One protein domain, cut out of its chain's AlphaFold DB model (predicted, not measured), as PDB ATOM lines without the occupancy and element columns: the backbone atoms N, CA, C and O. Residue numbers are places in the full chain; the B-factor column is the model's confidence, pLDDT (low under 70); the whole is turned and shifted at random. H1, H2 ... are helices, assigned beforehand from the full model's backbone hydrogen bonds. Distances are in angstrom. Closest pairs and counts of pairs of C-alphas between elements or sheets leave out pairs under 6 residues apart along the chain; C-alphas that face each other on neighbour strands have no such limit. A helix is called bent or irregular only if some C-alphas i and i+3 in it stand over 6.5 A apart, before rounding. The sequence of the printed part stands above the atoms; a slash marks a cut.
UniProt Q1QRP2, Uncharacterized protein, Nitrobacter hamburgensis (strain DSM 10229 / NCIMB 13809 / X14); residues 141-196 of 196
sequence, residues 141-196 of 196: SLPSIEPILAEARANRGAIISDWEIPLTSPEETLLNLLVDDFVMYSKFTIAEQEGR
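What this domain is: This is residues 141 to 196 of the 196 residues of an uncharacterized protein of Nitrobacter hamburgensis (strain DSM 10229 / NCIMB 13809 / X14) (UniProt Q1QRP2). The printed part is an open, wide V of two helices that have no contact with each other. One limb holds the short helix H1 and the link that folds back after it, and the other holds the long helix H2 and a tail, with residues 176 to 196 sticking out free. The printed part has 56 residues with two named helices, H1 then H2, and no named strand, and its class is all helix. It is extended, with a radius of gyration of the C-alphas of 19.3 A and spans of 57 by 28 by 17 A.

How they stand to each other: H1, residues 146 to 154, and H2, residues 169 to 187, are apart, with no C-alpha of the one within 8 A of the other. A long link of 14 residues, 155 to 168, joins them. Every O i to N i+4 pair of H1 is within hydrogen-bond range, and in H2 14 of 15 are. Residues 176 to 196, of which 176 to 187 belong to H2, stand free.

Where its parts are: H1 begins at C-alpha 146, at (-31.472, -34.853, -9.238), and measures 12.2 A from first to last C-alpha. H2 begins at C-alpha 169, at (-48.134, -35.435, 5.416), and ends at C-alpha 187, at (-59.820, -12.298, -2.458), 27.1 A away. Neither helix is bent or irregular.

The domain as a whole: The two C-alphas farthest apart, those of Ala 154 and Gly 195, are 57.8 A apart. Without the residues that stand free, 35 residues span 36 by 16 by 10 A. The printed part has no cut and ends at Arg 196, the chain's last residue. The mean pLDDT of the printed part is 75.0, and residue 141 and residues 188 to 196 of this predicted model are under 70.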
ATOM      1  N   SER A 141     -37.933 -28.625   2.991       69.06
ATOM      2  CA  SER A 141     -36.972 -29.542   2.369       69.06
ATOM      3  C   SER A 141     -37.649 -30.355   1.266       69.06
ATOM      4  O   SER A 141     -38.024 -31.499   1.476       69.06
ATOM      5  N   LEU A 142     -37.833 -29.767   0.079       71.25
ATOM      6  CA  LEU A 142     -38.426 -30.500  -1.045       71.25
ATOM      7  C   LEU A 142     -37.499 -31.629  -1.530       71.25
ATOM      8  O   LEU A 142     -36.279 -31.433  -1.584       71.25
ATOM      9  N   PRO A 143     -38.051 -32.779  -1.962       71.31
ATOM     10  CA  PRO A 143     -37.254 -33.816  -2.597       71.31
ATOM     11  C   PRO A 143     -36.491 -33.266  -3.809       71.31
ATOM     12  O   PRO A 143     -37.023 -32.515  -4.628       71.31
ATOM     13  N   SER A 144     -35.217 -33.643  -3.915       74.56
ATOM     14  CA  SER A 144     -34.355 -33.202  -5.011       74.56
ATOM     15  C   SER A 144     -34.838 -33.751  -6.353       74.56
ATOM     16  O   SER A 144     -35.179 -34.927  -6.461       74.56
ATOM     17  N   ILE A 145     -34.772 -32.924  -7.400       79.88
ATOM     18  CA  ILE A 145     -35.016 -33.353  -8.787       79.88
ATOM     19  C   ILE A 145     -33.810 -34.074  -9.412       79.88
ATOM     20  O   ILE A 145     -33.890 -34.498 -10.563       79.88
ATOM     21  N   GLU A 146     -32.686 -34.218  -8.699       81.62
ATOM     22  CA  GLU A 146     -31.472 -34.853  -9.238       81.62
ATOM     23  C   GLU A 146     -31.712 -36.270  -9.799       81.62
ATOM     24  O   GLU A 146     -31.157 -36.562 -10.857       81.62
ATOM     25  N   PRO A 147     -32.563 -37.134  -9.205       84.06
ATOM     26  CA  PRO A 147     -32.898 -38.428  -9.804       84.06
ATOM     27  C   PRO A 147     -33.566 -38.303 -11.183       84.06
ATOM     28  O   PRO A 147     -33.203 -39.026 -12.111       84.06
ATOM     29  N   ILE A 148     -34.464 -37.325 -11.348       81.94
ATOM     30  CA  ILE A 148     -35.131 -37.015 -12.623       81.94
ATOM     31  C   ILE A 148     -34.097 -36.528 -13.645       81.94
ATOM     32  O   ILE A 148     -34.088 -36.944 -14.805       81.94
ATOM     33  N   LEU A 149     -33.176 -35.660 -13.213       80.88
ATOM     34  CA  LEU A 149     -32.087 -35.169 -14.058       80.88
ATOM     35  C   LEU A 149     -31.125 -36.293 -14.460       80.88
ATOM     36  O   LEU A 149     -30.647 -36.311 -15.596       80.88
ATOM     37  N   ALA A 150     -30.838 -37.227 -13.555       86.50
ATOM     38  CA  ALA A 150     -29.996 -38.384 -13.824       86.50
ATOM     39  C   ALA A 150     -30.632 -39.299 -14.879       86.50
ATOM     40  O   ALA A 150     -29.944 -39.717 -15.814       86.50
ATOM     41  N   GLU A 151     -31.941 -39.539 -14.791       85.69
ATOM     42  CA  GLU A 151     -32.675 -40.277 -15.817       85.69
ATOM     43  C   GLU A 151     -32.631 -39.556 -17.167       85.69
ATOM     44  O   GLU A 151     -32.252 -40.152 -18.177       85.69
ATOM     45  N   ALA A 152     -32.944 -38.259 -17.185       82.81
ATOM     46  CA  ALA A 152     -32.896 -37.474 -18.410       82.81
ATOM     47  C   ALA A 152     -31.501 -37.538 -19.057       82.81
ATOM     48  O   ALA A 152     -31.386 -37.705 -20.270       82.81
ATOM     49  N   ARG A 153     -30.416 -37.478 -18.270       85.50
ATOM     50  CA  ARG A 153     -29.044 -37.652 -18.783       85.50
ATOM     51  C   ARG A 153     -28.833 -39.046 -19.385       85.50
ATOM     52  O   ARG A 153     -28.276 -39.141 -20.480       85.50
ATOM     53  N   ALA A 154     -29.289 -40.104 -18.715       90.38
ATOM     54  CA  ALA A 154     -29.159 -41.484 -19.191       90.38
ATOM     55  C   ALA A 154     -29.936 -41.735 -20.498       90.38
ATOM     56  O   ALA A 154     -29.461 -42.448 -21.382       90.38
ATOM     57  N   ASN A 155     -31.082 -41.075 -20.659       84.12
ATOM     58  CA  ASN A 155     -32.020 -41.287 -21.759       84.12
ATOM     59  C   ASN A 155     -31.987 -40.173 -22.821       84.12
ATOM     60  O   ASN A 155     -32.970 -39.940 -23.525       84.12
ATOM     61  N   ARG A 156     -30.855 -39.467 -22.964       85.00
ATOM     62  CA  ARG A 156     -30.652 -38.402 -23.974       85.00
ATOM     63  C   ARG A 156     -31.734 -37.306 -23.946       85.00
ATOM     64  O   ARG A 156     -32.116 -36.768 -24.982       85.00
ATOM     65  N   GLY A 157     -32.202 -36.968 -22.753       73.44
ATOM     66  CA  GLY A 157     -33.205 -35.944 -22.480       73.44
ATOM     67  C   GLY A 157     -34.633 -36.469 -22.341       73.44
ATOM     68  O   GLY A 157     -35.513 -35.669 -22.039       73.44
ATOM     69  N   ALA A 158     -34.881 -37.768 -22.541       74.38
ATOM     70  CA  ALA A 158     -36.193 -38.359 -22.294       74.38
ATOM     71  C   ALA A 158     -36.373 -38.715 -20.809       74.38
ATOM     72  O   ALA A 158     -35.464 -39.243 -20.176       74.38
ATOM     73  N   ILE A 159     -37.560 -38.442 -20.273       77.38
ATOM     74  CA  ILE A 159     -38.010 -38.909 -18.958       77.38
ATOM     75  C   ILE A 159     -39.085 -39.954 -19.251       77.38
ATOM     76  O   ILE A 159     -40.065 -39.654 -19.933       77.38
ATOM     77  N   ILE A 160     -38.834 -41.193 -18.848       84.69
ATOM     78  CA  ILE A 160     -39.631 -42.381 -19.164       84.69
ATOM     79  C   ILE A 160     -40.369 -42.852 -17.908       84.69
ATOM     80  O   ILE A 160     -41.495 -43.338 -18.007       84.69
ATOM     81  N   SER A 161     -39.742 -42.715 -16.739       83.44
ATOM     82  CA  SER A 161     -40.364 -43.007 -15.454       83.44
ATOM     83  C   SER A 161     -41.470 -42.006 -15.130       83.44
ATOM     84  O   SER A 161     -41.337 -40.803 -15.362       83.44
ATOM     85  N   ASP A 162     -42.553 -42.522 -14.556       81.62
ATOM     86  CA  ASP A 162     -43.584 -41.694 -13.947       81.62
ATOM     87  C   ASP A 162     -43.086 -41.268 -12.562       81.62
ATOM     88  O   ASP A 162     -42.941 -42.092 -11.655       81.62
ATOM     89  N   TRP A 163     -42.700 -39.999 -12.438       75.81
ATOM     90  CA  TRP A 163     -42.172 -39.455 -11.194       75.81
ATOM     91  C   TRP A 163     -43.305 -38.878 -10.366       75.81
ATOM     92  O   TRP A 163     -43.766 -37.764 -10.612       75.81
ATOM     93  N   GLU A 164     -43.677 -39.597  -9.317       72.31
ATOM     94  CA  GLU A 164     -44.354 -38.988  -8.183       72.31
ATOM     95  C   GLU A 164     -43.290 -38.478  -7.210       72.31
ATOM     96  O   GLU A 164     -42.363 -39.202  -6.840       72.31
ATOM     97  N   ILE A 165     -43.396 -37.209  -6.818       70.25
ATOM     98  CA  ILE A 165     -42.592 -36.635  -5.739       70.25
ATOM     99  C   ILE A 165     -43.461 -36.720  -4.480       70.25
ATOM    100  O   ILE A 165     -44.263 -35.809  -4.256       70.25
ATOM    101  N   PRO A 166     -43.390 -37.815  -3.695       72.38
ATOM    102  CA  PRO A 166     -44.242 -37.960  -2.526       72.38
ATOM    103  C   PRO A 166     -43.855 -36.902  -1.495       72.38
ATOM    104  O   PRO A 166     -42.712 -36.853  -1.038       72.38
ATOM    105  N   LEU A 167     -44.818 -36.058  -1.137       77.00
ATOM    106  CA  LEU A 167     -44.707 -35.183   0.022       77.00
ATOM    107  C   LEU A 167     -45.068 -35.985   1.272       77.00
ATOM    108  O   LEU A 167     -45.988 -36.805   1.266       77.00
ATOM    109  N   THR A 168     -44.354 -35.751   2.365       83.31
ATOM    110  CA  THR A 168     -44.786 -36.228   3.679       83.31
ATOM    111  C   THR A 168     -46.061 -35.488   4.102       83.31
ATOM    112  O   THR A 168     -46.292 -34.347   3.700       83.31
ATOM    113  N   SER A 169     -46.897 -36.091   4.954       84.00
ATOM    114  CA  SER A 169     -48.134 -35.435   5.416       84.00
ATOM    115  C   SER A 169     -47.910 -34.044   6.043       84.00
ATOM    116  O   SER A 169     -48.733 -33.157   5.805       84.00
ATOM    117  N   PRO A 170     -46.825 -33.793   6.812       82.44
ATOM    118  CA  PRO A 170     -46.508 -32.446   7.288       82.44
ATOM    119  C   PRO A 170     -46.179 -31.453   6.165       82.44
ATOM    120  O   PRO A 170     -46.670 -30.326   6.198       82.44
ATOM    121  N   GLU A 171     -45.385 -31.862   5.170       81.06
ATOM    122  CA  GLU A 171     -45.034 -31.024   4.014       81.06
ATOM    123  C   GLU A 171     -46.273 -30.678   3.191       81.06
ATOM    124  O   GLU A 171     -46.488 -29.515   2.858       81.06
ATOM    125  N   GLU A 172     -47.123 -31.668   2.920       84.56
ATOM    126  CA  GLU A 172     -48.382 -31.474   2.205       84.56
ATOM    127  C   GLU A 172     -49.318 -30.524   2.967       84.56
ATOM    128  O   GLU A 172     -49.859 -29.583   2.385       84.56
ATOM    129  N   THR A 173     -49.461 -30.707   4.283       85.50
ATOM    130  CA  THR A 173     -50.291 -29.832   5.127       85.50
ATOM    131  C   THR A 173     -49.790 -28.391   5.092       85.50
ATOM    132  O   THR A 173     -50.579 -27.468   4.900       85.50
ATOM    133  N   LEU A 174     -48.483 -28.182   5.260       81.31
ATOM    134  CA  LEU A 174     -47.893 -26.847   5.239       81.31
ATOM    135  C   LEU A 174     -48.015 -26.197   3.856       81.31
ATOM    136  O   LEU A 174     -48.373 -25.023   3.769       81.31
ATOM    137  N   LEU A 175     -47.755 -26.947   2.783       82.19
ATOM    138  CA  LEU A 175     -47.905 -26.458   1.414       82.19
ATOM    139  C   LEU A 175     -49.351 -26.023   1.151       82.19
ATOM    140  O   LEU A 175     -49.570 -24.922   0.649       82.19
ATOM    141  N   ASN A 176     -50.327 -26.837   1.559       85.38
ATOM    142  CA  ASN A 176     -51.743 -26.503   1.441       85.38
ATOM    143  C   ASN A 176     -52.100 -25.248   2.245       85.38
ATOM    144  O   ASN A 176     -52.748 -24.363   1.702       85.38
ATOM    145  N   LEU A 177     -51.607 -25.100   3.479       84.62
ATOM    146  CA  LEU A 177     -51.819 -23.884   4.277       84.62
ATOM    147  C   LEU A 177     -51.248 -22.629   3.603       84.62
ATOM    148  O   LEU A 177     -51.881 -21.574   3.622       84.62
ATOM    149  N   LEU A 178     -50.062 -22.724   2.999       79.88
ATOM    150  CA  LEU A 178     -49.435 -21.610   2.282       79.88
ATOM    151  C   LEU A 178     -50.200 -21.260   1.001       79.88
ATOM    152  O   LEU A 178     -50.378 -20.081   0.688       79.88
ATOM    153  N   VAL A 179     -50.671 -22.274   0.272       83.06
ATOM    154  CA  VAL A 179     -51.532 -22.097  -0.903       83.06
ATOM    155  C   VAL A 179     -52.854 -21.453  -0.495       83.06
ATOM    156  O   VAL A 179     -53.276 -20.494  -1.138       83.06
ATOM    157  N   ASP A 180     -53.473 -21.915   0.586       83.88
ATOM    158  CA  ASP A 180     -54.726 -21.377   1.103       83.88
ATOM    159  C   ASP A 180     -54.572 -19.927   1.566       83.88
ATOM    160  O   ASP A 180     -55.418 -19.104   1.221       83.88
ATOM    161  N   ASP A 181     -53.488 -19.574   2.271       81.50
ATOM    162  CA  ASP A 181     -53.189 -18.180   2.637       81.50
ATOM    163  C   ASP A 181     -53.054 -17.309   1.380       81.50
ATOM    164  O   ASP A 181     -53.657 -16.238   1.279       81.50
ATOM    165  N   PHE A 182     -52.333 -17.796   0.365       79.62
ATOM    166  CA  PHE A 182     -52.161 -17.085  -0.898       79.62
ATOM    167  C   PHE A 182     -53.499 -16.895  -1.635       79.62
ATOM    168  O   PHE A 182     -53.843 -15.777  -2.021       79.62
ATOM    169  N   VAL A 183     -54.300 -17.955  -1.771       81.12
ATOM    170  CA  VAL A 183     -55.624 -17.923  -2.412       81.12
ATOM    171  C   VAL A 183     -56.598 -17.052  -1.627       81.12
ATOM    172  O   VAL A 183     -57.363 -16.295  -2.227       81.12
ATOM    173  N   MET A 184     -56.588 -17.119  -0.299       82.06
ATOM    174  CA  MET A 184     -57.406 -16.252   0.541       82.06
ATOM    175  C   MET A 184     -57.023 -14.789   0.302       82.06
ATOM    176  O   MET A 184     -57.903 -13.958   0.075       82.06
ATOM    177  N   TYR A 185     -55.724 -14.485   0.248       76.69
ATOM    178  CA  TYR A 185     -55.224 -13.136   0.001       76.69
ATOM    179  C   TYR A 185     -55.611 -12.583  -1.373       76.69
ATOM    180  O   TYR A 185     -55.893 -11.393  -1.492       76.69
ATOM    181  N   SER A 186     -55.731 -13.436  -2.396       77.25
ATOM    182  CA  SER A 186     -56.239 -13.033  -3.718       77.25
ATOM    183  C   SER A 186     -57.641 -12.409  -3.672       77.25
ATOM    184  O   SER A 186     -57.987 -11.596  -4.528       77.25
ATOM    185  N   LYS A 187     -58.442 -12.772  -2.659       77.50
ATOM    186  CA  LYS A 187     -59.820 -12.298  -2.458       77.50
ATOM    187  C   LYS A 187     -59.885 -11.006  -1.649       77.50
ATOM    188  O   LYS A 187     -60.912 -10.332  -1.668       77.50
ATOM    189  N   PHE A 188     -58.811 -10.652  -0.945       69.12
ATOM    190  CA  PHE A 188     -58.713  -9.372  -0.266       69.12
ATOM    191  C   PHE A 188     -58.351  -8.300  -1.295       69.12
ATOM    192  O   PHE A 188     -57.190  -8.079  -1.635       69.12
ATOM    193  N   THR A 189     -59.368  -7.602  -1.797       55.88
ATOM    194  CA  THR A 189     -59.166  -6.311  -2.451       55.88
ATOM    195  C   THR A 189     -58.584  -5.355  -1.422       55.88
ATOM    196  O   THR A 189     -59.287  -4.885  -0.528       55.88
ATOM    197  N   ILE A 190     -57.286  -5.077  -1.533       54.72
ATOM    198  CA  ILE A 190     -56.680  -3.936  -0.852       54.72
ATOM    199  C   ILE A 190     -57.352  -2.711  -1.471       54.72
ATOM    200  O   ILE A 190     -57.065  -2.382  -2.622       54.72
ATOM    201  N   ALA A 191     -58.287  -2.091  -0.743       48.88
ATOM    202  CA  ALA A 191     -58.773  -0.761  -1.081       48.88
ATOM    203  C   ALA A 191     -57.536   0.116  -1.272       48.88
ATOM    204  O   ALA A 191     -56.670   0.128  -0.395       48.88
ATOM    205  N   GLU A 192     -57.413   0.731  -2.446       43.78
ATOM    206  CA  GLU A 192     -56.287   1.580  -2.810       43.78
ATOM    207  C   GLU A 192     -55.923   2.490  -1.637       43.78
ATOM    208  O   GLU A 192     -56.632   3.439  -1.316       43.78
ATOM    209  N   GLN A 193     -54.793   2.214  -0.985       42.00
ATOM    210  CA  GLN A 193     -54.082   3.261  -0.268       42.00
ATOM    211  C   GLN A 193     -53.358   4.099  -1.325       42.00
ATOM    212  O   GLN A 193     -52.135   4.090  -1.432       42.00
ATOM    213  N   GLU A 194     -54.149   4.792  -2.148       36.31
ATOM    214  CA  GLU A 194     -53.733   6.024  -2.798       36.31
ATOM    215  C   GLU A 194     -53.477   7.036  -1.680       36.31
ATOM    216  O   GLU A 194     -54.392   7.630  -1.113       36.31
ATOM    217  N   GLY A 195     -52.214   7.178  -1.293       42.03
ATOM    218  CA  GLY A 195     -51.822   8.195  -0.332       42.03
ATOM    219  C   GLY A 195     -50.579   7.831   0.452       42.03
ATOM    220  O   GLY A 195     -50.690   7.496   1.632       42.03
ATOM    221  N   ARG A 196     -49.413   7.945  -0.194       32.19
ATOM    222  CA  ARG A 196     -48.199   8.600   0.331       32.19
ATOM    223  C   ARG A 196     -47.064   8.542  -0.680       32.19
ATOM    224  O   ARG A 196     -46.670   7.419  -1.053       32.19
TER     225      ARG A 196